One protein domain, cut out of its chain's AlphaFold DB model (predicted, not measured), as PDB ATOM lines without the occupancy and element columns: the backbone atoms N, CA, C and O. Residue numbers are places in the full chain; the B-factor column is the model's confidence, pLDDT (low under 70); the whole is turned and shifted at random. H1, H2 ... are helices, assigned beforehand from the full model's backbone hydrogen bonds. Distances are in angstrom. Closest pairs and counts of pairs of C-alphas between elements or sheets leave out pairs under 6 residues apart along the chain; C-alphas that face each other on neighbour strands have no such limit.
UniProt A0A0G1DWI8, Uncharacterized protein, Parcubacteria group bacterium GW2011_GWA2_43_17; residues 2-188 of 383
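AT A GLANCE: This is residues 2 to 188 of the 383 residues of an uncharacterized protein of Parcubacteria group bacterium GW2011_GWA2_43_17 (UniProt A0A0G1DWI8). A helical hairpin, H2 and H3, crosses a group of roughly aligned helices, H4 to H8; residues 174 to 188 of the long H8 stick out as an arm, and residues 2 to 7 of H1 stick out at the opposite end. H5 to H8 form an up-and-down bundle, each running against the one before. The printed part has 187 residues with eight named helices, H1 to H8 in order, and no named strand: all helix. It is loose, with a radius of gyration of the C-alphas of 21.3 A, and spans 90 by 43 by 27 A.

IN THESE COORDINATES: Find C-alpha 2 at (28.349, 16.395, 69.444); from there H1 runs to residue 15. Read on through H2, residues 19 to 45, 39.6 A from first to last C-alpha, and H3, residues 48 to 71, 35.5 A. H4 holds residues 75 to 87, H5 93 to 107, H6 112 to 135 and H7 138 to 149. H8, residues 155 to 188, runs 49.7 A to C-alpha 188 at (57.808, -27.323, -4.152).

HOW THE PARTS SIT: H1 and H2 only just touch, only at the corner, with 3 pairs of C-alphas within 8 A; the closest are Ala 15 and Phe 21, 5.5 A. H2, the hub, makes a hairpin with H3 at 18 degrees, closest at C-alphas Met 43 and Lys 51, 5.6 A. H2 touches H4 at a steep tilt of 57 degrees, closest at C-alphas Lys 30 and Ala 85, 5.3 A. H5 and H6 are a hairpin, closest at C-alphas Ala 96 and Leu 129, 6.0 A; H7 and H8 are another, closest at Thr 141 and Ile 165, 6.4 A. Every O i to N i+4 pair is within hydrogen-bond range in H2 and H4; the others have 9 of 10 in H1, 18 of 20 in H3 and in H6, 10 of 11 in H5, 5 of 8 in H7 and 28 of 30 in H8.

THE WHOLE: The two C-alphas farthest apart, Ser 2 and Tyr 188, are 90.5 A apart. The printed part has no cut, and its seven links are tight. Look for pLDDT under 70 at residues 2 to 17, 73, 89 to 91 and 177 to 188.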
ATOM      1  N   SER A   2      28.604  15.351  70.463       55.50
ATOM      2  CA  SER A   2      28.349  16.395  69.444       55.50
ATOM      3  C   SER A   2      29.592  17.132  68.878       55.50
ATOM      4  O   SER A   2      29.576  17.552  67.727       55.50
ATOM      5  N   LYS A   3      30.717  17.223  69.609       51.84
ATOM      6  CA  LYS A   3      31.921  17.970  69.158       51.84
ATOM      7  C   LYS A   3      32.810  17.242  68.133       51.84
ATOM      8  O   LYS A   3      33.666  17.872  67.522       51.84
ATOM      9  N   ILE A   4      32.664  15.921  67.991       53.41
ATOM     10  CA  ILE A   4      33.481  15.109  67.067       53.41
ATOM     11  C   ILE A   4      32.834  15.073  65.680       53.41
ATOM     12  O   ILE A   4      33.531  15.277  64.693       53.41
ATOM     13  N   ALA A   5      31.507  14.913  65.621       50.44
ATOM     14  CA  ALA A   5      30.741  15.005  64.380       50.44
ATOM     15  C   ALA A   5      30.909  16.384  63.718       50.44
ATOM     16  O   ALA A   5      31.354  16.453  62.580       50.44
ATOM     17  N   SER A   6      30.754  17.481  64.476       56.38
ATOM     18  CA  SER A   6      30.897  18.830  63.899       56.38
ATOM     19  C   SER A   6      32.312  19.137  63.390       56.38
ATOM     20  O   SER A   6      32.489  19.976  62.511       56.38
ATOM     21  N   ARG A   7      33.344  18.480  63.944       55.12
ATOM     22  CA  ARG A   7      34.712  18.588  63.422       55.12
ATOM     23  C   ARG A   7      34.861  17.815  62.117       55.12
ATOM     24  O   ARG A   7      35.452  18.365  61.196       55.12
ATOM     25  N   ALA A   8      34.323  16.598  62.024       55.59
ATOM     26  CA  ALA A   8      34.337  15.815  60.789       55.59
ATOM     27  C   ALA A   8      33.624  16.555  59.642       55.59
ATOM     28  O   ALA A   8      34.191  16.668  58.558       55.59
ATOM     29  N   ASP A   9      32.475  17.171  59.923       58.19
ATOM     30  CA  ASP A   9      31.710  17.941  58.935       58.19
ATOM     31  C   ASP A   9      32.485  19.182  58.457       58.19
ATOM     32  O   ASP A   9      32.620  19.420  57.258       58.19
ATOM     33  N   SER A  10      33.126  19.916  59.379       60.06
ATOM     34  CA  SER A  10      33.979  21.065  59.023       60.06
ATOM     35  C   SER A  10      35.246  20.685  58.236       60.06
ATOM     36  O   SER A  10      35.823  21.520  57.538       60.06
ATOM     37  N   PHE A  11      35.700  19.432  58.356       59.31
ATOM     38  CA  PHE A  11      36.810  18.893  57.570       59.31
ATOM     39  C   PHE A  11      36.353  18.507  56.159       59.31
ATOM     40  O   PHE A  11      37.067  18.815  55.211       59.31
ATOM     41  N   ALA A  12      35.167  17.910  56.008       58.44
ATOM     42  CA  ALA A  12      34.576  17.579  54.708       58.44
ATOM     43  C   ALA A  12      34.226  18.833  53.875       58.44
ATOM     44  O   ALA A  12      34.374  18.849  52.652       58.44
ATOM     45  N   GLU A  13      33.828  19.924  54.533       62.75
ATOM     46  CA  GLU A  13      33.549  21.198  53.862       62.75
ATOM     47  C   GLU A  13      34.834  21.870  53.340       62.75
ATOM     48  O   GLU A  13      34.913  22.259  52.173       62.75
ATOM     49  N   LYS A  14      35.897  21.911  54.161       59.34
ATOM     50  CA  LYS A  14      37.224  22.409  53.745       59.34
ATOM     51  C   LYS A  14      37.891  21.519  52.698       59.34
ATOM     52  O   LYS A  14      38.597  22.023  51.826       59.34
ATOM     53  N   ALA A  15      37.633  20.214  52.753       57.03
ATOM     54  CA  ALA A  15      38.079  19.254  51.754       57.03
ATOM     55  C   ALA A  15      37.567  19.572  50.348       57.03
ATOM     56  O   ALA A  15      38.248  19.299  49.368       57.03
ATOM     57  N   SER A  16      36.381  20.170  50.254       59.53
ATOM     58  CA  SER A  16      35.746  20.481  48.976       59.53
ATOM     59  C   SER A  16      36.257  21.779  48.335       59.53
ATOM     60  O   SER A  16      35.891  22.062  47.196       59.53
ATOM     61  N   THR A  17      37.073  22.578  49.039       64.81
ATOM     62  CA  THR A  17      37.460  23.940  48.615       64.81
ATOM     63  C   THR A  17      38.966  24.234  48.602       64.81
ATOM     64  O   THR A  17      39.360  25.192  47.939       64.81
ATOM     65  N   ASP A  18      39.819  23.452  49.279       74.12
ATOM     66  CA  ASP A  18      41.278  23.670  49.290       74.12
ATOM     67  C   ASP A  18      42.022  22.681  48.362       74.12
ATOM     68  O   ASP A  18      42.085  21.487  48.669       74.12
ATOM     69  N   PRO A  19      42.681  23.151  47.282       76.44
ATOM     70  CA  PRO A  19      43.504  22.309  46.405       76.44
ATOM     71  C   PRO A  19      44.604  21.520  47.135       76.44
ATOM     72  O   PRO A  19      45.026  20.457  46.676       76.44
ATOM     73  N   LYS A  20      45.093  22.012  48.282       80.75
ATOM     74  CA  LYS A  20      46.074  21.281  49.099       80.75
ATOM     75  C   LYS A  20      45.471  20.029  49.722       80.75
ATOM     76  O   LYS A  20      46.172  19.031  49.871       80.75
ATOM     77  N   PHE A  21      44.189  20.073  50.075       78.81
ATOM     78  CA  PHE A  21      43.491  18.917  50.617       78.81
ATOM     79  C   PHE A  21      43.338  17.826  49.556       78.81
ATOM     80  O   PHE A  21      43.600  16.657  49.836       78.81
ATOM     81  N   ASP A  22      43.033  18.218  48.317       79.81
ATOM     82  CA  ASP A  22      42.980  17.288  47.193       79.81
ATOM     83  C   ASP A  22      44.319  16.569  46.993       79.81
ATOM     84  O   ASP A  22      44.344  15.345  46.893       79.81
ATOM     85  N   SER A  23      45.440  17.287  47.034       84.44
ATOM     86  CA  SER A  23      46.761  16.660  46.911       84.44
ATOM     87  C   SER A  23      47.061  15.662  48.042       84.44
ATOM     88  O   SER A  23      47.647  14.606  47.793       84.44
ATOM     89  N   ILE A  24      46.633  15.954  49.276       86.69
ATOM     90  CA  ILE A  24      46.801  15.043  50.419       86.69
ATOM     91  C   ILE A  24      45.998  13.756  50.210       86.69
ATOM     92  O   ILE A  24      46.504  12.669  50.493       86.69
ATOM     93  N   LEU A  25      44.769  13.857  49.702       84.06
ATOM     94  CA  LEU A  25      43.933  12.691  49.420       84.06
ATOM     95  C   LEU A  25      44.482  11.838  48.276       84.06
ATOM     96  O   LEU A  25      44.439  10.609  48.359       84.06
ATOM     97  N   ASP A  26      45.028  12.466  47.237       87.19
ATOM     98  CA  ASP A  26      45.683  11.753  46.138       87.19
ATOM     99  C   ASP A  26      46.892  10.972  46.654       87.19
ATOM    100  O   ASP A  26      47.036   9.774  46.390       87.19
ATOM    101  N   GLN A  27      47.725  11.620  47.475       89.38
ATOM    102  CA  GLN A  27      48.878  10.976  48.094       89.38
ATOM    103  C   GLN A  27      48.459   9.850  49.046       89.38
ATOM    104  O   GLN A  27      49.071   8.782  49.042       89.38
ATOM    105  N   TYR A  28      47.410  10.059  49.844       88.88
ATOM    106  CA  TYR A  28      46.862   9.032  50.726       88.88
ATOM    107  C   TYR A  28      46.394   7.813  49.927       88.88
ATOM    108  O   TYR A  28      46.809   6.697  50.228       88.88
ATOM    109  N   THR A  29      45.604   8.027  48.874       89.56
ATOM    110  CA  THR A  29      45.102   6.966  47.986       89.56
ATOM    111  C   THR A  29      46.259   6.176  47.379       89.56
ATOM    112  O   THR A  29      46.284   4.948  47.455       89.56
ATOM    113  N   LYS A  30      47.277   6.871  46.860       89.75
ATOM    114  CA  LYS A  30      48.479   6.239  46.306       89.75
ATOM    115  C   LYS A  30      49.214   5.385  47.343       89.75
ATOM    116  O   LYS A  30      49.541   4.232  47.057       89.75
ATOM    117  N   ASN A  31      49.430   5.928  48.541       90.75
ATOM    118  CA  ASN A  31      50.109   5.230  49.631       90.75
ATOM    119  C   ASN A  31      49.324   3.994  50.090       90.75
ATOM    120  O   ASN A  31      49.930   2.969  50.383       90.75
ATOM    121  N   GLN A  32      47.990   4.063  50.130       91.56
ATOM    122  CA  GLN A  32      47.148   2.920  50.495       91.56
ATOM    123  C   GLN A  32      47.246   1.795  49.462       91.56
ATOM    124  O   GLN A  32      47.411   0.635  49.836       91.56
ATOM    125  N   LEU A  33      47.230   2.126  48.168       91.25
ATOM    126  CA  LEU A  33      47.443   1.134  47.111       91.25
ATOM    127  C   LEU A  33      48.834   0.500  47.197       91.25
ATOM    128  O   LEU A  33      48.977  -0.706  47.043       91.25
ATOM    129  N   GLU A  34      49.875   1.296  47.437       90.88
ATOM    130  CA  GLU A  34      51.232   0.779  47.642       90.88
ATOM    131  C   GLU A  34      51.337  -0.111  48.884       90.88
ATOM    132  O   GLU A  34      51.926  -1.190  48.820       90.88
ATOM    133  N   GLN A  35      50.685   0.271  49.983       93.19
ATOM    134  CA  GLN A  35      50.614  -0.543  51.189       93.19
ATOM    135  C   GLN A  35      49.969  -1.912  50.921       93.19
ATOM    136  O   GLN A  35      50.467  -2.910  51.439       93.19
ATOM    137  N   GLN A  36      48.909  -1.989  50.103       92.81
ATOM    138  CA  GLN A  36      48.310  -3.278  49.729       92.81
ATOM    139  C   GLN A  36      49.296  -4.184  48.990       92.81
ATOM    140  O   GLN A  36      49.396  -5.367  49.312       92.81
ATOM    141  N   LEU A  37      50.062  -3.624  48.051       90.44
ATOM    142  CA  LEU A  37      51.060  -4.377  47.289       90.44
ATOM    143  C   LEU A  37      52.193  -4.887  48.188       90.44
ATOM    144  O   LEU A  37      52.559  -6.058  48.111       90.44
ATOM    145  N   ILE A  38      52.696  -4.041  49.093       91.56
ATOM    146  CA  ILE A  38      53.728  -4.429  50.064       91.56
ATOM    147  C   ILE A  38      53.213  -5.548  50.979       91.56
ATOM    148  O   ILE A  38      53.931  -6.503  51.264       91.56
ATOM    149  N   LEU A  39      51.963  -5.462  51.443       93.50
ATOM    150  CA  LEU A  39      51.366  -6.505  52.280       93.50
ATOM    151  C   LEU A  39      51.186  -7.827  51.523       93.50
ATOM    152  O   LEU A  39      51.352  -8.887  52.129       93.50
ATOM    153  N   ASP A  40      50.901  -7.779  50.222       90.06
ATOM    154  CA  ASP A  40      50.863  -8.971  49.374       90.06
ATOM    155  C   ASP A  40      52.233  -9.626  49.223       90.06
ATOM    156  O   ASP A  40      52.348 -10.843  49.393       90.06
ATOM    157  N   GLU A  41      53.279  -8.834  48.994       91.00
ATOM    158  CA  GLU A  41      54.650  -9.337  48.912       91.00
ATOM    159  C   GLU A  41      55.101  -9.960  50.243       91.00
ATOM    160  O   GLU A  41      55.611 -11.084  50.280       91.00
ATOM    161  N   ILE A  42      54.830  -9.279  51.363       93.31
ATOM    162  CA  ILE A  42      55.116  -9.806  52.702       93.31
ATOM    163  C   ILE A  42      54.360 -11.119  52.927       93.31
ATOM    164  O   ILE A  42      54.926 -12.068  53.462       93.31
ATOM    165  N   MET A  43      53.089 -11.213  52.529       91.94
ATOM    166  CA  MET A  43      52.288 -12.429  52.691       91.94
ATOM    167  C   MET A  43      52.819 -13.602  51.854       91.94
ATOM    168  O   MET A  43      52.737 -14.755  52.296       91.94
ATOM    169  N   GLU A  44      53.346 -13.337  50.658       90.56
ATOM    170  CA  GLU A  44      53.946 -14.361  49.800       90.56
ATOM    171  C   GLU A  44      55.214 -14.946  50.437       90.56
ATOM    172  O   GLU A  44      55.358 -16.172  50.497       90.56
ATOM    173  N   GLN A  45      56.063 -14.082  51.002       93.19
ATOM    174  CA  GLN A  45      57.349 -14.444  51.608       93.19
ATOM    175  C   GLN A  45      57.241 -14.897  53.075       93.19
ATOM    176  O   GLN A  45      58.149 -15.544  53.602       93.19
ATOM    177  N   ALA A  46      56.138 -14.581  53.758       90.81
ATOM    178  CA  ALA A  46      55.972 -14.875  55.175       90.81
ATOM    179  C   ALA A  46      55.909 -16.392  55.456       90.81
ATOM    180  O   ALA A  46      55.204 -17.139  54.763       90.81
ATOM    181  N   PRO A  47      56.541 -16.866  56.549       94.25
ATOM    182  CA  PRO A  47      56.332 -18.219  57.051       94.25
ATOM    183  C   PRO A  47      54.849 -18.483  57.328       94.25
ATOM    184  O   PRO A  47      54.133 -17.591  57.783       94.25
ATOM    185  N   ALA A  48      54.390 -19.727  57.149       91.81
ATOM    186  CA  ALA A  48      52.977 -20.100  57.322       91.81
ATOM    187  C   ALA A  48      52.373 -19.616  58.656       91.81
ATOM    188  O   ALA A  48      51.245 -19.128  58.689       91.81
ATOM    189  N   ARG A  49      53.159 -19.655  59.742       91.44
ATOM    190  CA  ARG A  49      52.758 -19.188  61.081       91.44
ATOM    191  C   ARG A  49      52.452 -17.683  61.154       91.44
ATOM    192  O   ARG A  49      51.746 -17.258  62.060       91.44
ATOM    193  N   GLN A  50      52.999 -16.878  60.243       93.44
ATOM    194  CA  GLN A  50      52.846 -15.420  60.216       93.44
ATOM    195  C   GLN A  50      51.842 -14.937  59.159       93.44
ATOM    196  O   GLN A  50      51.355 -13.813  59.278       93.44
ATOM    197  N   LYS A  51      51.475 -15.774  58.176       92.12
ATOM    198  CA  LYS A  51      50.542 -15.397  57.098       92.12
ATOM    199  C   LYS A  51      49.187 -14.912  57.616       92.12
ATOM    200  O   LYS A  51      48.678 -13.922  57.107       92.12
ATOM    201  N   SER A  52      48.646 -15.538  58.665       92.75
ATOM    202  CA  SER A  52      47.382 -15.105  59.279       92.75
ATOM    203  C   SER A  52      47.458 -13.680  59.829       92.75
ATOM    204  O   SER A  52      46.544 -12.889  59.630       92.75
ATOM    205  N   ARG A  53      48.580 -13.311  60.460       93.81
ATOM    206  CA  ARG A  53      48.785 -11.959  60.993       93.81
ATOM    207  C   ARG A  53      48.886 -10.922  59.878       93.81
ATOM    208  O   ARG A  53      48.327  -9.840  60.019       93.81
ATOM    209  N   VAL A  54      49.582 -11.247  58.788       92.81
ATOM    210  CA  VAL A  54      49.685 -10.360  57.617       92.81
ATOM    211  C   VAL A  54      48.314 -10.179  56.967       92.81
ATOM    212  O   VAL A  54      47.919  -9.046  56.705       92.81
ATOM    213  N   GLN A  55      47.550 -11.263  56.812       93.31
ATOM    214  CA  GLN A  55      46.184 -11.228  56.289       93.31
ATOM    215  C   GLN A  55      45.276 -10.314  57.127       93.31
ATOM    216  O   GLN A  55      44.616  -9.441  56.572       93.31
ATOM    217  N   THR A  56      45.310 -10.419  58.460       93.56
ATOM    218  CA  THR A  56      44.534  -9.526  59.339       93.56
ATOM    219  C   THR A  56      44.929  -8.056  59.179       93.56
ATOM    220  O   THR A  56      44.072  -7.172  59.207       93.56
ATOM    221  N   VAL A  57      46.225  -7.759  59.020       95.06
ATOM    222  CA  VAL A  57      46.688  -6.384  58.772       95.06
ATOM    223  C   VAL A  57      46.190  -5.886  57.415       95.06
ATOM    224  O   VAL A  57      45.711  -4.755  57.339       95.06
ATOM    225  N   LYS A  58      46.236  -6.734  56.379       93.12
ATOM    226  CA  LYS A  58      45.711  -6.436  55.042       93.12
ATOM    227  C   LYS A  58      44.226  -6.085  55.097       93.12
ATOM    228  O   LYS A  58      43.857  -4.976  54.723       93.12
ATOM    229  N   GLU A  59      43.401  -6.952  55.671       93.44
ATOM    230  CA  GLU A  59      41.956  -6.729  55.820       93.44
ATOM    231  C   GLU A  59      41.645  -5.452  56.605       93.44
ATOM    232  O   GLU A  59      40.840  -4.627  56.176       93.44
ATOM    233  N   LYS A  60      42.339  -5.226  57.729       93.62
ATOM    234  CA  LYS A  60      42.144  -4.009  58.524       93.62
ATOM    235  C   LYS A  60      42.527  -2.749  57.747       93.62
ATOM    236  O   LYS A  60      41.847  -1.729  57.877       93.62
ATOM    237  N   SER A  61      43.605  -2.799  56.965       92.75
ATOM    238  CA  SER A  61      44.033  -1.665  56.141       92.75
ATOM    239  C   SER A  61      43.037  -1.364  55.017       92.75
ATOM    240  O   SER A  61      42.655  -0.209  54.874       92.75
ATOM    241  N   LEU A  62      42.520  -2.385  54.321       91.75
ATOM    242  CA  LEU A  62      41.475  -2.241  53.297       91.75
ATOM    243  C   LEU A  62      40.189  -1.651  53.866       91.75
ATOM    244  O   LEU A  62      39.657  -0.690  53.317       91.75
ATOM    245  N   LYS A  63      39.727  -2.166  55.007       91.00
ATOM    246  CA  LYS A  63      38.545  -1.630  55.683       91.00
ATOM    247  C   LYS A  63      38.734  -0.168  56.086       91.00
ATOM    248  O   LYS A  63      37.866   0.662  55.841       91.00
ATOM    249  N   SER A  64      39.883   0.166  56.676       89.88
ATOM    250  CA  SER A  64      40.187   1.553  57.062       89.88
ATOM    251  C   SER A  64      40.256   2.467  55.839       89.88
ATOM    252  O   SER A  64      39.806   3.609  55.893       89.88
ATOM    253  N   PHE A  65      40.804   1.959  54.732       89.75
ATOM    254  CA  PHE A  65      40.844   2.669  53.466       89.75
ATOM    255  C   PHE A  65      39.426   2.963  52.976       89.75
ATOM    256  O   PHE A  65      39.094   4.137  52.840       89.75
ATOM    257  N   ALA A  66      38.569   1.945  52.849       87.12
ATOM    258  CA  ALA A  66      37.163   2.089  52.470       87.12
ATOM    259  C   ALA A  66      36.394   3.068  53.379       87.12
ATOM    260  O   ALA A  66      35.668   3.932  52.898       87.12
ATOM    261  N   GLU A  67      36.597   3.023  54.696       86.56
ATOM    262  CA  GLU A  67      35.952   3.971  55.612       86.56
ATOM    263  C   GLU A  67      36.373   5.426  55.369       86.56
ATOM    264  O   GLU A  67      35.537   6.329  55.441       86.56
ATOM    265  N   VAL A  68      37.663   5.673  55.115       84.50
ATOM    266  CA  VAL A  68      38.153   7.020  54.782       84.50
ATOM    267  C   VAL A  68      37.574   7.468  53.450       84.50
ATOM    268  O   VAL A  68      37.087   8.588  53.353       84.50
ATOM    269  N   LEU A  69      37.575   6.576  52.464       78.00
ATOM    270  CA  LEU A  69      36.975   6.784  51.155       78.00
ATOM    271  C   LEU A  69      35.503   7.252  51.284       78.00
ATOM    272  O   LEU A  69      35.143   8.306  50.765       78.00
ATOM    273  N   ILE A  70      34.681   6.546  52.064       79.94
ATOM    274  CA  ILE A  70      33.259   6.875  52.293       79.94
ATOM    275  C   ILE A  70      33.086   8.217  53.023       79.94
ATOM    276  O   ILE A  70      32.248   9.034  52.649       79.94
ATOM    277  N   LYS A  71      33.882   8.470  54.072       80.62
ATOM    278  CA  LYS A  71      33.762   9.679  54.912       80.62
ATOM    279  C   LYS A  71      34.118  10.978  54.183       80.62
ATOM    280  O   LYS A  71      33.778  12.047  54.680       80.62
ATOM    281  N   MET A  72      34.787  10.904  53.035       72.44
ATOM    282  CA  MET A  72      35.171  12.075  52.236       72.44
ATOM    283  C   MET A  72      34.036  12.600  51.334       72.44
ATOM    284  O   MET A  72      34.218  13.600  50.645       72.44
ATOM    285  N   GLY A  73      32.854  11.975  51.373       63.31
ATOM    286  CA  GLY A  73      31.585  12.555  50.918       63.31
ATOM    287  C   GLY A  73      31.312  12.466  49.416       63.31
ATOM    288  O   GLY A  73      30.215  12.075  49.031       63.31
ATOM    289  N   ASP A  74      32.289  12.778  48.559       74.94
ATOM    290  CA  ASP A  74      32.123  12.681  47.103       74.94
ATOM    291  C   ASP A  74      32.726  11.384  46.562       74.94
ATOM    292  O   ASP A  74      33.901  11.303  46.187       74.94
ATOM    293  N   LEU A  75      31.883  10.357  46.529       73.88
ATOM    294  CA  LEU A  75      32.229   9.020  46.069       73.88
ATOM    295  C   LEU A  75      32.718   8.999  44.614       73.88
ATOM    296  O   LEU A  75      33.601   8.213  44.288       73.88
ATOM    297  N   ASN A  76      32.219   9.887  43.749       76.94
ATOM    298  CA  ASN A  76      32.663   9.947  42.356       76.94
ATOM    299  C   ASN A  76      34.082  10.512  42.257       76.94
ATOM    300  O   ASN A  76      34.949   9.881  41.656       76.94
ATOM    301  N   LYS A  77      34.357  11.645  42.919       78.75
ATOM    302  CA  LYS A  77      35.721  12.209  42.962       78.75
ATOM    303  C   LYS A  77      36.711  11.223  43.546       78.75
ATOM    304  O   LYS A  77      37.846  11.123  43.100       78.75
ATOM    305  N   LEU A  78      36.295  10.514  44.578       74.00
ATOM    306  CA  LEU A  78      37.118   9.529  45.238       74.00
ATOM    307  C   LEU A  78      37.512   8.371  44.307       74.00
ATOM    308  O   LEU A  78      38.665   7.941  44.287       74.00
ATOM    309  N   LEU A  79      36.559   7.888  43.523       77.50
ATOM    310  CA  LEU A  79      36.778   6.822  42.559       77.50
ATOM    311  C   LEU A  79      37.642   7.311  41.383       77.50
ATOM    312  O   LEU A  79      38.566   6.605  40.980       77.50
ATOM    313  N   ASP A  80      37.499   8.568  40.957       84.25
ATOM    314  CA  ASP A  80      38.440   9.193  40.017       84.25
ATOM    315  C   ASP A  80      39.875   9.235  40.566       84.25
ATOM    316  O   ASP A  80      40.834   9.004  39.826       84.25
ATOM    317  N   ARG A  81      40.055   9.512  41.865       86.56
ATOM    318  CA  ARG A  81      41.384   9.473  42.503       86.56
ATOM    319  C   ARG A  81      41.953   8.068  42.522       86.56
ATOM    320  O   ARG A  81      43.138   7.895  42.246       86.56
ATOM    321  N   LEU A  82      41.121   7.074  42.836       88.12
ATOM    322  CA  LEU A  82      41.517   5.669  42.835       88.12
ATOM    323  C   LEU A  82      42.001   5.249  41.444       88.12
ATOM    324  O   LEU A  82      43.102   4.712  41.317       88.12
ATOM    325  N   PHE A  83      41.229   5.580  40.406       87.69
ATOM    326  CA  PHE A  83      41.594   5.320  39.017       87.69
ATOM    327  C   PHE A  83      42.909   6.012  38.636       87.69
ATOM    328  O   PHE A  83      43.838   5.357  38.169       87.69
ATOM    329  N   LYS A  84      43.046   7.316  38.920       88.31
ATOM    330  CA  LYS A  84      44.284   8.071  38.656       88.31
ATOM    331  C   LYS A  84      45.493   7.480  39.379       88.31
ATOM    332  O   LYS A  84      46.570   7.407  38.794       88.31
ATOM    333  N   ALA A  85      45.338   7.051  40.628       87.75
ATOM    334  CA  ALA A  85      46.428   6.467  41.402       87.75
ATOM    335  C   ALA A  85      46.890   5.109  40.837       87.75
ATOM    336  O   ALA A  85      48.083   4.802  40.905       87.75
ATOM    337  N   MET A  86      45.976   4.321  40.260       87.62
ATOM    338  CA  MET A  86      46.289   3.067  39.555       87.62
ATOM    339  C   MET A  86      46.889   3.306  38.161       87.62
ATOM    340  O   MET A  86      47.752   2.546  37.723       87.62
ATOM    341  N   ASP A  87      46.471   4.369  37.469       83.94
ATOM    342  CA  ASP A  87      46.938   4.698  36.117       83.94
ATOM    343  C   ASP A  87      48.328   5.365  36.119       83.94
ATOM    344  O   ASP A  87      49.188   5.039  35.306       83.94
ATOM    345  N   GLN A  88      48.610   6.226  37.105       77.50
ATOM    346  CA  GLN A  88      49.925   6.863  37.282       77.50
ATOM    347  C   GLN A  88      51.043   5.870  37.622       77.50
ATOM    348  O   GLN A  88      52.230   6.177  37.464       77.50
ATOM    349  N   LYS A  89      50.689   4.678  38.110       66.75
ATOM    350  CA  LYS A  89      51.631   3.575  38.237       66.75
ATOM    351  C   LYS A  89      51.863   3.007  36.836       66.75
ATOM    352  O   LYS A  89      51.165   2.095  36.406       66.75
ATOM    353  N   ASN A  90      52.880   3.538  36.145       53.72
ATOM    354  CA  ASN A  90      53.518   2.914  34.978       53.72
ATOM    355  C   ASN A  90      54.105   1.565  35.389       53.72
ATOM    356  O   ASN A  90      55.304   1.423  35.616       53.72
ATOM    357  N   GLN A  91      53.236   0.594  35.578       62.03
ATOM    358  CA  GLN A  91      53.616  -0.712  36.032       62.03
ATOM    359  C   GLN A  91      53.160  -1.732  35.001       62.03
ATOM    360  O   GLN A  91      52.226  -1.510  34.220       62.03
ATOM    361  N   ASP A  92      53.973  -2.770  34.956       73.25
ATOM    362  CA  ASP A  92      53.899  -3.966  34.142       73.25
ATOM    363  C   ASP A  92      52.488  -4.577  34.020       73.25
ATOM    364  O   ASP A  92      51.465  -4.100  34.509       73.25
ATOM    365  N   GLU A  93      52.395  -5.661  33.274       72.00
ATOM    366  CA  GLU A  93      51.148  -6.391  33.061       72.00
ATOM    367  C   GLU A  93      50.616  -6.978  34.376       72.00
ATOM    368  O   GLU A  93      49.409  -7.161  34.554       72.00
ATOM    369  N   TYR A  94      51.528  -7.259  35.309       80.31
ATOM    370  CA  TYR A  94      51.243  -7.847  36.608       80.31
ATOM    371  C   TYR A  94      50.575  -6.857  37.561       80.31
ATOM    372  O   TYR A  94      49.717  -7.261  38.348       80.31
ATOM    373  N   SER A  95      50.888  -5.566  37.469       82.88
ATOM    374  CA  SER A  95      50.241  -4.552  38.295       82.88
ATOM    375  C   SER A  95      48.768  -4.387  37.961       82.88
ATOM    376  O   SER A  95      47.956  -4.299  38.872       82.88
ATOM    377  N   ALA A  96      48.393  -4.443  36.679       85.75
ATOM    378  CA  ALA A  96      46.994  -4.340  36.275       85.75
ATOM    379  C   ALA A  96      46.163  -5.515  36.822       85.75
ATOM    380  O   ALA A  96      45.018  -5.331  37.229       85.75
ATOM    381  N   LEU A  97      46.763  -6.708  36.901       90.00
ATOM    382  CA  LEU A  97      46.167  -7.863  37.572       90.00
ATOM    383  C   LEU A  97      46.015  -7.629  39.084       90.00
ATOM    384  O   LEU A  97      44.984  -7.976  39.660       90.00
ATOM    385  N   LYS A  98      47.015  -7.022  39.730       89.19
ATOM    386  CA  LYS A  98      46.963  -6.690  41.160       89.19
ATOM    387  C   LYS A  98      45.980  -5.579  41.495       89.19
ATOM    388  O   LYS A  98      45.320  -5.661  42.525       89.19
ATOM    389  N   ASP A  99      45.814  -4.602  40.617       90.94
ATOM    390  CA  ASP A  99      44.802  -3.567  40.782       90.94
ATOM    391  C   ASP A  99      43.400  -4.177  40.781       90.94
ATOM    392  O   ASP A  99      42.601  -3.835  41.643       90.94
ATOM    393  N   LEU A 100      43.118  -5.135  39.889       92.00
ATOM    394  CA  LEU A 100      41.843  -5.863  39.897       92.00
ATOM    395  C   LEU A 100      41.629  -6.644  41.203       92.00
ATOM    396  O   LEU A 100      40.523  -6.645  41.732       92.00
ATOM    397  N   GLU A 101      42.680  -7.254  41.761       92.06
ATOM    398  CA  GLU A 101      42.619  -7.929  43.068       92.06
ATOM    399  C   GLU A 101      42.295  -6.945  44.209       92.06
ATOM    400  O   GLU A 101      41.483  -7.243  45.084       92.06
ATOM    401  N   ILE A 102      42.897  -5.751  44.189       92.25
ATOM    402  CA  ILE A 102      42.628  -4.699  45.179       92.25
ATOM    403  C   ILE A 102      41.209  -4.145  45.015       92.25
ATOM    404  O   ILE A 102      40.525  -3.952  46.017       92.25
ATOM    405  N   LEU A 103      40.763  -3.890  43.781       92.56
ATOM    406  CA  LEU A 103      39.420  -3.384  43.492       92.56
ATOM    407  C   LEU A 103      38.341  -4.374  43.929       92.56
ATOM    408  O   LEU A 103      37.327  -3.952  44.476       92.56
ATOM    409  N   GLU A 104      38.568  -5.673  43.734       92.38
ATOM    410  CA  GLU A 104      37.654  -6.710  44.213       92.38
ATOM    411  C   GLU A 104      37.564  -6.706  45.741       92.38
ATOM    412  O   GLU A 104      36.479  -6.589  46.302       92.38
ATOM    413  N   ALA A 105      38.707  -6.712  46.431       91.75
ATOM    414  CA  ALA A 105      38.724  -6.678  47.891       91.75
ATOM    415  C   ALA A 105      38.144  -5.371  48.468       91.75
ATOM    416  O   ALA A 105      37.613  -5.346  49.580       91.75
ATOM    417  N   LEU A 106      38.254  -4.264  47.729       90.81
ATOM    418  CA  LEU A 106      37.646  -2.993  48.104       90.81
ATOM    419  C   LEU A 106      36.119  -3.030  47.937       90.81
ATOM    420  O   LEU A 106      35.428  -2.469  48.783       90.81
ATOM    421  N   SER A 107      35.605  -3.724  46.913       89.88
ATOM    422  CA  SER A 107      34.166  -3.953  46.681       89.88
ATOM    423  C   SER A 107      33.489  -4.500  47.929       89.88
ATOM    424  O   SER A 107      32.478  -3.954  48.361       89.88
ATOM    425  N   ASP A 108      34.101  -5.494  48.571       89.25
ATOM    426  CA  ASP A 108      33.560  -6.150  49.769       89.25
ATOM    427  C   ASP A 108      33.467  -5.222  50.995       89.25
ATOM    428  O   ASP A 108      32.759  -5.513  51.958       89.25
ATOM    429  N   ASN A 109      34.210  -4.111  50.991       87.69
ATOM    430  CA  ASN A 109      34.298  -3.167  52.109       87.69
ATOM    431  C   ASN A 109      33.586  -1.833  51.832       87.69
ATOM    432  O   ASN A 109      33.538  -0.972  52.715       87.69
ATOM    433  N   MET A 110      33.058  -1.647  50.622       86.38
ATOM    434  CA  MET A 110      32.402  -0.420  50.181       86.38
ATOM    435  C   MET A 110      30.872  -0.568  50.221       86.38
ATOM    436  O   MET A 110      30.343  -1.668  50.051       86.38
ATOM    437  N   PRO A 111      30.131   0.527  50.452       86.25
ATOM    438  CA  PRO A 111      28.681   0.483  50.547       86.25
ATOM    439  C   PRO A 111      28.059   0.264  49.156       86.25
ATOM    440  O   PRO A 111      28.714   0.482  48.133       86.25
ATOM    441  N   ALA A 112      26.798  -0.171  49.103       87.25
ATOM    442  CA  ALA A 112      26.123  -0.535  47.852       87.25
ATOM    443  C   ALA A 112      26.110   0.617  46.827       87.25
ATOM    444  O   ALA A 112      26.264   0.398  45.628       87.25
ATOM    445  N   GLU A 113      26.023   1.857  47.304       85.06
ATOM    446  CA  GLU A 113      26.031   3.080  46.500       85.06
ATOM    447  C   GLU A 113      27.359   3.291  45.751       85.06
ATOM    448  O   GLU A 113      27.387   3.958  44.718       85.06
ATOM    449  N   ALA A 114      28.457   2.711  46.248       84.25
ATOM    450  CA  ALA A 114      29.783   2.780  45.635       84.25
ATOM    451  C   ALA A 114      30.014   1.726  44.556       84.25
ATOM    452  O   ALA A 114      30.885   1.919  43.705       84.25
ATOM    453  N   GLN A 115      29.251   0.629  44.585       86.94
ATOM    454  CA  GLN A 115      29.465  -0.514  43.698       86.94
ATOM    455  C   GLN A 115      29.414  -0.115  42.218       86.94
ATOM    456  O   GLN A 115      30.370  -0.421  41.512       86.94
ATOM    457  N   PRO A 116      28.424   0.661  41.720       85.69
ATOM    458  CA  PRO A 116      28.353   0.983  40.293       85.69
ATOM    459  C   PRO A 116      29.583   1.731  39.777       85.69
ATOM    460  O   PRO A 116      30.030   1.526  38.652       85.69
ATOM    461  N   ALA A 117      30.134   2.629  40.588       83.00
ATOM    462  CA  ALA A 117      31.276   3.428  40.187       83.00
ATOM    463  C   ALA A 117      32.600   2.663  40.378       83.00
ATOM    464  O   ALA A 117      33.514   2.818  39.568       83.00
ATOM    465  N   LEU A 118      32.683   1.767  41.366       87.56
ATOM    466  CA  LEU A 118      33.792   0.821  41.480       87.56
ATOM    467  C   LEU A 118      33.812  -0.159  40.296       87.56
ATOM    468  O   LEU A 118      34.879  -0.416  39.739       87.56
ATOM    469  N   GLU A 119      32.644  -0.619  39.843       88.38
ATOM    470  CA  GLU A 119      32.523  -1.496  38.676       88.38
ATOM    471  C   GLU A 119      32.945  -0.822  37.371       88.38
ATOM    472  O   GLU A 119      33.591  -1.444  36.524       88.38
ATOM    473  N   LYS A 120      32.699   0.485  37.225       87.25
ATOM    474  CA  LYS A 120      33.255   1.263  36.106       87.25
ATOM    475  C   LYS A 120      34.783   1.257  36.111       87.25
ATOM    476  O   LYS A 120      35.393   1.108  35.054       87.25
ATOM    477  N   ILE A 121      35.412   1.371  37.283       89.00
ATOM    478  CA  ILE A 121      36.876   1.313  37.390       89.00
ATOM    479  C   ILE A 121      37.392  -0.092  37.084       89.00
ATOM    480  O   ILE A 121      38.345  -0.222  36.315       89.00
ATOM    481  N   LYS A 122      36.755  -1.143  37.622       90.00
ATOM    482  CA  LYS A 122      37.107  -2.535  37.294       90.00
ATOM    483  C   LYS A 122      37.019  -2.774  35.787       90.00
ATOM    484  O   LYS A 122      37.971  -3.281  35.198       90.00
ATOM    485  N   THR A 123      35.938  -2.317  35.155       89.94
ATOM    486  CA  THR A 123      35.717  -2.387  33.703       89.94
ATOM    487  C   THR A 123      36.819  -1.677  32.922       89.94
ATOM    488  O   THR A 123      37.449  -2.274  32.047       89.94
ATOM    489  N   ALA A 124      37.115  -0.422  33.268       88.56
ATOM    490  CA  ALA A 124      38.159   0.354  32.607       88.56
ATOM    491  C   ALA A 124      39.539  -0.306  32.764       88.56
ATOM    492  O   ALA A 124      40.303  -0.399  31.800       88.56
ATOM    493  N   ARG A 125      39.850  -0.831  33.955       88.12
ATOM    494  CA  ARG A 125      41.125  -1.510  34.207       88.12
ATOM    495  C   ARG A 125      41.221  -2.843  33.470       88.12
ATOM    496  O   ARG A 125      42.281  -3.166  32.936       88.12
ATOM    497  N   LEU A 126      40.119  -3.582  33.371       90.50
ATOM    498  CA  LEU A 126      40.027  -4.816  32.596       90.50
ATOM    499  C   LEU A 126      40.221  -4.560  31.097       90.50
ATOM    500  O   LEU A 126      40.938  -5.306  30.429       90.50
ATOM    501  N   PHE A 127      39.643  -3.476  30.576       89.25
ATOM    502  CA  PHE A 127      39.865  -3.040  29.200       89.25
ATOM    503  C   PHE A 127      41.342  -2.708  28.946       89.25
ATOM    504  O   PHE A 127      41.937  -3.232  28.003       89.25
ATOM    505  N   GLN A 128      41.971  -1.912  29.818       87.56
ATOM    506  CA  GLN A 128      43.405  -1.605  29.730       87.56
ATOM    507  C   GLN A 128      44.271  -2.875  29.796       87.56
ATOM    508  O   GLN A 128      45.207  -3.029  29.008       87.56
ATOM    509  N   LEU A 129      43.946  -3.809  30.695       89.81
ATOM    510  CA  LEU A 129      44.618  -5.104  30.791       89.81
ATOM    511  C   LEU A 129      44.478  -5.900  29.490       89.81
ATOM    512  O   LEU A 129      45.466  -6.445  29.012       89.81
ATOM    513  N   ASN A 130      43.292  -5.940  28.882       89.88
ATOM    514  CA  ASN A 130      43.075  -6.623  27.606       89.88
ATOM    515  C   ASN A 130      43.919  -5.999  26.479       89.88
ATOM    516  O   ASN A 130      44.559  -6.718  25.714       89.88
ATOM    517  N   GLN A 131      44.009  -4.667  26.411       89.50
ATOM    518  CA  GLN A 131      44.869  -3.984  25.435       89.50
ATOM    519  C   GLN A 131      46.361  -4.297  25.649       89.50
ATOM    520  O   GLN A 131      47.094  -4.564  24.689       89.50
ATOM    521  N   LYS A 132      46.816  -4.354  26.908       87.75
ATOM    522  CA  LYS A 132      48.169  -4.830  27.237       87.75
ATOM    523  C   LYS A 132      48.353  -6.285  26.810       87.75
ATOM    524  O   LYS A 132      49.271  -6.587  26.057       87.75
ATOM    525  N   ILE A 133      47.427  -7.174  27.180       90.38
ATOM    526  CA  ILE A 133      47.453  -8.581  26.771       90.38
ATOM    527  C   ILE A 133      47.582  -8.682  25.258       90.38
ATOM    528  O   ILE A 133      48.459  -9.409  24.824       90.38
ATOM    529  N   LYS A 134      46.819  -7.925  24.457       89.06
ATOM    530  CA  LYS A 134      46.900  -7.912  22.983       89.06
ATOM    531  C   LYS A 134      48.248  -7.436  22.435       89.06
ATOM    532  O   LYS A 134      48.711  -8.012  21.451       89.06
ATOM    533  N   SER A 135      48.923  -6.489  23.082       89.25
ATOM    534  CA  SER A 135      50.206  -5.930  22.615       89.25
ATOM    535  C   SER A 135      51.453  -6.723  23.037       89.25
ATOM    536  O   SER A 135      52.489  -6.608  22.389       89.25
ATOM    537  N   LEU A 136      51.360  -7.589  24.051       87.50
ATOM    538  CA  LEU A 136      52.520  -8.334  24.568       87.50
ATOM    539  C   LEU A 136      53.187  -9.323  23.592       87.50
ATOM    540  O   LEU A 136      52.531  -9.948  22.757       87.50
ATOM    541  N   PRO A 137      54.476  -9.631  23.756       89.56
ATOM    542  CA  PRO A 137      55.065 -10.823  23.161       89.56
ATOM    543  C   PRO A 137      54.369 -12.109  23.641       89.56
ATOM    544  O   PRO A 137      53.924 -12.227  24.787       89.56
ATOM    545  N   LEU A 138      54.322 -13.130  22.778       87.69
ATOM    546  CA  LEU A 138      53.705 -14.427  23.097       87.69
ATOM    547  C   LEU A 138      54.321 -15.075  24.349       87.69
ATOM    548  O   LEU A 138      53.616 -15.644  25.181       87.69
ATOM    549  N   LEU A 139      55.645 -14.971  24.496       87.31
ATOM    550  CA  LEU A 139      56.369 -15.528  25.637       87.31
ATOM    551  C   LEU A 139      55.932 -14.888  26.962       87.31
ATOM    552  O   LEU A 139      55.797 -15.589  27.960       87.31
ATOM    553  N   GLU A 140      55.694 -13.579  26.972       87.62
ATOM    554  CA  GLU A 140      55.253 -12.845  28.163       87.62
ATOM    555  C   GLU A 140      53.784 -13.124  28.470       87.62
ATOM    556  O   GLU A 140      53.438 -13.414  29.612       87.62
ATOM    557  N   THR A 141      52.944 -13.207  27.436       87.88
ATOM    558  CA  THR A 141      51.528 -13.584  27.575       87.88
ATOM    559  C   THR A 141      51.379 -14.962  28.242       87.88
ATOM    560  O   THR A 141      50.558 -15.145  29.141       87.88
ATOM    561  N   LYS A 142      52.225 -15.940  27.883       88.75
ATOM    562  CA  LYS A 142      52.240 -17.264  28.537       88.75
ATOM    563  C   LYS A 142      52.645 -17.207  30.012       88.75
ATOM    564  O   LYS A 142      52.126 -17.991  30.807       88.75
ATOM    565  N   LYS A 143      53.523 -16.277  30.407       90.38
ATOM    566  CA  LYS A 143      53.915 -16.084  31.816       90.38
ATOM    567  C   LYS A 143      52.781 -15.515  32.675       90.38
ATOM    568  O   LYS A 143      52.851 -15.635  33.896       90.38
ATOM    569  N   LEU A 144      51.733 -14.945  32.073       90.19
ATOM    570  CA  LEU A 144      50.563 -14.450  32.806       90.19
ATOM    571  C   LEU A 144      49.635 -15.578  33.278       90.19
ATOM    572  O   LEU A 144      49.052 -15.462  34.353       90.19
ATOM    573  N   GLN A 145      49.535 -16.697  32.550       90.44
ATOM    574  CA  GLN A 145      48.648 -17.815  32.919       90.44
ATOM    575  C   GLN A 145      48.798 -18.304  34.374       90.44
ATOM    576  O   GLN A 145      47.783 -18.407  35.067       90.44
ATOM    577  N   PRO A 146      50.009 -18.621  34.884       91.44
ATOM    578  CA  PRO A 146      50.153 -19.067  36.268       91.44
ATOM    579  C   PRO A 146      49.802 -17.978  37.287       91.44
ATOM    580  O   PRO A 146      49.415 -18.312  38.405       91.44
ATOM    581  N   VAL A 147      49.919 -16.700  36.919       90.38
ATOM    582  CA  VAL A 147      49.554 -15.583  37.798       90.38
ATOM    583  C   VAL A 147      48.042 -15.414  37.858       90.38
ATOM    584  O   VAL A 147      47.492 -15.344  38.952       90.38
ATOM    585  N   VAL A 148      47.352 -15.467  36.716       92.56
ATOM    586  CA  VAL A 148      45.882 -15.386  36.652       92.56
ATOM    587  C   VAL A 148      45.221 -16.512  37.451       92.56
ATOM    588  O   VAL A 148      44.256 -16.277  38.172       92.56
ATOM    589  N   LYS A 149      45.791 -17.723  37.434       90.81
ATOM    590  CA  LYS A 149      45.307 -18.843  38.264       90.81
ATOM    591  C   LYS A 149      45.371 -18.568  39.770       90.81
ATOM    592  O   LYS A 149      44.581 -19.129  40.517       90.81
ATOM    593  N   LYS A 150      46.311 -17.733  40.218       90.69
ATOM    594  CA  LYS A 150      46.509 -17.380  41.633       90.69
ATOM    595  C   LYS A 150      45.823 -16.071  42.033       90.69
ATOM    596  O   LYS A 150      45.922 -15.686  43.196       90.69
ATOM    597  N   LEU A 151      45.176 -15.383  41.093       90.25
ATOM    598  CA  LEU A 151      44.564 -14.080  41.335       90.25
ATOM    599  C   LEU A 151      43.440 -14.203  42.370       90.25
ATOM    600  O   LEU A 151      42.604 -15.092  42.257       90.25
ATOM    601  N   LYS A 152      43.373 -13.336  43.380       89.38
ATOM    602  CA  LYS A 152      42.283 -13.395  44.372       89.38
ATOM    603  C   LYS A 152      41.083 -12.554  43.928       89.38
ATOM    604  O   LYS A 152      40.733 -11.581  44.575       89.38
ATOM    605  N   VAL A 153      40.491 -12.933  42.798       90.81
ATOM    606  CA  VAL A 153      39.255 -12.341  42.262       90.81
ATOM    607  C   VAL A 153      38.166 -13.403  42.118       90.81
ATOM    608  O   VAL A 153      38.464 -14.605  42.203       90.81
ATOM    609  N   ASN A 154      36.926 -12.974  41.867       91.06
ATOM    610  CA  ASN A 154      35.836 -13.884  41.540       91.06
ATOM    611  C   ASN A 154      36.134 -14.744  40.295       91.06
ATOM    612  O   ASN A 154      36.963 -14.419  39.438       91.06
ATOM    613  N   GLU A 155      35.462 -15.891  40.209       91.06
ATOM    614  CA  GLU A 155      35.748 -16.893  39.180       91.06
ATOM    615  C   GLU A 155      35.421 -16.420  37.762       91.06
ATOM    616  O   GLU A 155      36.123 -16.784  36.817       91.06
ATOM    617  N   GLN A 156      34.400 -15.576  37.609       88.75
ATOM    618  CA  GLN A 156      33.995 -15.034  36.313       88.75
ATOM    619  C   GLN A 156      35.083 -14.118  35.744       88.75
ATOM    620  O   GLN A 156      35.538 -14.324  34.619       88.75
ATOM    621  N   LEU A 157      35.579 -13.174  36.548       90.00
ATOM    622  CA  LEU A 157      36.654 -12.264  36.168       90.00
ATOM    623  C   LEU A 157      37.947 -13.028  35.868       90.00
ATOM    624  O   LEU A 157      38.616 -12.763  34.868       90.00
ATOM    625  N   ARG A 158      38.282 -14.029  36.694       93.38
ATOM    626  CA  ARG A 158      39.445 -14.899  36.462       93.38
ATOM    627  C   ARG A 158      39.340 -15.631  35.122       93.38
ATOM    628  O   ARG A 158      40.308 -15.645  34.359       93.38
ATOM    629  N   SER A 159      38.176 -16.218  34.843       91.38
ATOM    630  CA  SER A 159      37.902 -16.974  33.617       91.38
ATOM    631  C   SER A 159      37.975 -16.080  32.386       91.38
ATOM    632  O   SER A 159      38.628 -16.439  31.411       91.38
ATOM    633  N   PHE A 160      37.405 -14.877  32.463       91.56
ATOM    634  CA  PHE A 160      37.474 -13.893  31.388       91.56
ATOM    635  C   PHE A 160      38.925 -13.526  31.041       91.56
ATOM    636  O   PHE A 160      39.317 -13.536  29.874       91.56
ATOM    637  N   ILE A 161      39.762 -13.240  32.045       92.69
ATOM    638  CA  ILE A 161      41.175 -12.904  31.811       92.69
ATOM    639  C   ILE A 161      41.924 -14.105  31.208       92.69
ATOM    640  O   ILE A 161      42.728 -13.937  30.285       92.69
ATOM    641  N   ALA A 162      41.659 -15.317  31.706       92.94
ATOM    642  CA  ALA A 162      42.264 -16.543  31.193       92.94
ATOM    643  C   ALA A 162      41.900 -16.795  29.721       92.94
ATOM    644  O   ALA A 162      42.791 -17.093  28.923       92.94
ATOM    645  N   GLU A 163      40.635 -16.587  29.351       92.88
ATOM    646  CA  GLU A 163      40.144 -16.693  27.976       92.88
ATOM    647  C   GLU A 163      40.887 -15.724  27.044       92.88
ATOM    648  O   GLU A 163      41.385 -16.135  25.996       92.88
ATOM    649  N   LYS A 164      41.056 -14.448  27.428       92.56
ATOM    650  CA  LYS A 164      41.774 -13.473  26.581       92.56
ATOM    651  C   LYS A 164      43.242 -13.839  26.368       92.56
ATOM    652  O   LYS A 164      43.775 -13.637  25.274       92.56
ATOM    653  N   ILE A 165      43.891 -14.416  27.378       91.62
ATOM    654  CA  ILE A 165      45.253 -14.952  27.251       91.62
ATOM    655  C   ILE A 165      45.284 -16.157  26.301       91.62
ATOM    656  O   ILE A 165      46.202 -16.275  25.488       91.62
ATOM    657  N   GLU A 166      44.304 -17.053  26.394       90.75
ATOM    658  CA  GLU A 166      44.214 -18.246  25.552       90.75
ATOM    659  C   GLU A 166      43.968 -17.901  24.082       90.75
ATOM    660  O   GLU A 166      44.753 -18.334  23.241       90.75
ATOM    661  N   VAL A 167      42.985 -17.041  23.789       90.31
ATOM    662  CA  VAL A 167      42.688 -16.549  22.430       90.31
ATOM    663  C   VAL A 167      43.936 -15.955  21.782       90.31
ATOM    664  O   VAL A 167      44.276 -16.272  20.646       90.31
ATOM    665  N   LYS A 168      44.690 -15.131  22.515       87.81
ATOM    666  CA  LYS A 168      45.940 -14.584  21.988       87.81
ATOM    667  C   LYS A 168      46.969 -15.674  21.669       87.81
ATOM    668  O   LYS A 168      47.656 -15.598  20.648       87.81
ATOM    669  N   ASN A 169      47.107 -16.665  22.547       87.25
ATOM    670  CA  ASN A 169      48.070 -17.744  22.362       87.25
ATOM    671  C   ASN A 169      47.717 -18.634  21.158       87.25
ATOM    672  O   ASN A 169      48.631 -19.045  20.439       87.25
ATOM    673  N   THR A 170      46.431 -18.914  20.922       85.06
ATOM    674  CA  THR A 170      45.961 -19.728  19.790       85.06
ATOM    675  C   THR A 170      46.065 -18.974  18.468       85.06
ATOM    676  O   THR A 170      46.684 -19.489  17.540       85.06
ATOM    677  N   THR A 171      45.616 -17.715  18.398       83.00
ATOM    678  CA  THR A 171      45.747 -16.891  17.180       83.00
ATOM    679  C   THR A 171      47.210 -16.727  16.754       83.00
ATOM    680  O   THR A 171      47.532 -16.729  15.565       83.00
ATOM    681  N   ALA A 172      48.135 -16.603  17.710       78.06
ATOM    682  CA  ALA A 172      49.562 -16.558  17.398       78.06
ATOM    683  C   ALA A 172      50.094 -17.903  16.870       78.06
ATOM    684  O   ALA A 172      50.968 -17.913  16.004       78.06
ATOM    685  N   ALA A 173      49.595 -19.035  17.372       74.81
ATOM    686  CA  ALA A 173      49.989 -20.358  16.891       74.81
ATOM    687  C   ALA A 173      49.500 -20.611  15.453       74.81
ATOM    688  O   ALA A 173      50.281 -21.070  14.621       74.81
ATOM    689  N   GLU A 174      48.261 -20.231  15.142       77.69
ATOM    690  CA  GLU A 174      47.665 -20.365  13.805       77.69
ATOM    691  C   GLU A 174      48.392 -19.516  12.756       77.69
ATOM    692  O   GLU A 174      48.707 -20.005  11.671       77.69
ATOM    693  N   LYS A 175      48.753 -18.267  13.091       76.62
ATOM    694  CA  LYS A 175      49.556 -17.413  12.195       76.62
ATOM    695  C   LYS A 175      50.912 -18.039  11.859       76.62
ATOM    696  O   LYS A 175      51.318 -18.031  10.701       76.62
ATOM    697  N   ASN A 176      51.587 -18.626  12.848       72.81
ATOM    698  CA  ASN A 176      52.870 -19.296  12.627       72.81
ATOM    699  C   ASN A 176      52.736 -20.571  11.776       72.81
ATOM    700  O   ASN A 176      53.639 -20.867  10.993       72.81
ATOM    701  N   LEU A 177      51.632 -21.317  11.910       69.31
ATOM    702  CA  LEU A 177      51.369 -22.513  11.104       69.31
ATOM    703  C   LEU A 177      51.109 -22.145   9.636       69.31
ATOM    704  O   LEU A 177      51.775 -22.679   8.752       69.31
ATOM    705  N   ASN A 178      50.250 -21.151   9.383       68.38
ATOM    706  CA  ASN A 178      49.969 -20.668   8.027       68.38
ATOM    707  C   ASN A 178      51.220 -20.092   7.337       68.38
ATOM    708  O   ASN A 178      51.428 -20.309   6.144       68.38
ATOM    709  N   GLU A 179      52.094 -19.388   8.067       69.38
ATOM    710  CA  GLU A 179      53.371 -18.914   7.513       69.38
ATOM    711  C   GLU A 179      54.346 -20.058   7.197       69.38
ATOM    712  O   GLU A 179      55.098 -19.976   6.220       69.38
ATOM    713  N   GLN A 180      54.354 -21.133   7.994       62.75
ATOM    714  CA  GLN A 180      55.155 -22.320   7.690       62.75
ATOM    715  C   GLN A 180      54.631 -23.045   6.452       62.75
ATOM    716  O   GLN A 180      55.437 -23.355   5.576       62.75
ATOM    717  N   GLU A 181      53.316 -23.238   6.343       68.62
ATOM    718  CA  GLU A 181      52.667 -23.852   5.179       68.62
ATOM    719  C   GLU A 181      52.891 -23.035   3.896       68.62
ATOM    720  O   GLU A 181      53.228 -23.593   2.848       68.62
ATOM    721  N   ALA A 182      52.825 -21.703   3.969       66.12
ATOM    722  CA  ALA A 182      53.155 -20.834   2.839       66.12
ATOM    723  C   ALA A 182      54.624 -20.987   2.395       66.12
ATOM    724  O   ALA A 182      54.921 -21.034   1.199       66.12
ATOM    725  N   ARG A 183      55.563 -21.128   3.342       59.34
ATOM    726  CA  ARG A 183      56.992 -21.328   3.039       59.34
ATOM    727  C   ARG A 183      57.305 -22.715   2.475       59.34
ATOM    728  O   ARG A 183      58.225 -22.825   1.662       59.34
ATOM    729  N   THR A 184      56.594 -23.767   2.877       58.19
ATOM    730  CA  THR A 184      56.728 -25.097   2.255       58.19
ATOM    731  C   THR A 184      56.104 -25.124   0.867       58.19
ATOM    732  O   THR A 184      56.715 -25.687  -0.036       58.19
ATOM    733  N   THR A 185      54.971 -24.455   0.645       57.56
ATOM    734  CA  THR A 185      54.302 -24.440  -0.669       57.56
ATOM    735  C   THR A 185      55.170 -23.784  -1.754       57.56
ATOM    736  O   THR A 185      55.262 -24.305  -2.864       57.56
ATOM    737  N   VAL A 186      55.920 -22.724  -1.422       55.44
ATOM    738  CA  VAL A 186      56.855 -22.060  -2.358       55.44
ATOM    739  C   VAL A 186      58.093 -22.915  -2.680       55.44
ATOM    740  O   VAL A 186      58.674 -22.779  -3.754       55.44
ATOM    741  N   LYS A 187      58.510 -23.836  -1.797       52.34
ATOM    742  CA  LYS A 187      59.690 -24.691  -2.040       52.34
ATOM    743  C   LYS A 187      59.431 -25.873  -2.979       52.34
ATOM    744  O   LYS A 187      60.400 -26.454  -3.464       52.34
ATOM    745  N   TYR A 188      58.172 -26.220  -3.251       48.03
ATOM    746  CA  TYR A 188      57.808 -27.323  -4.152       48.03
ATOM    747  C   TYR A 188      57.221 -26.866  -5.493       48.03
ATOM    748  O   TYR A 188      56.960 -27.702  -6.360       48.03
TER     749      TYR A 188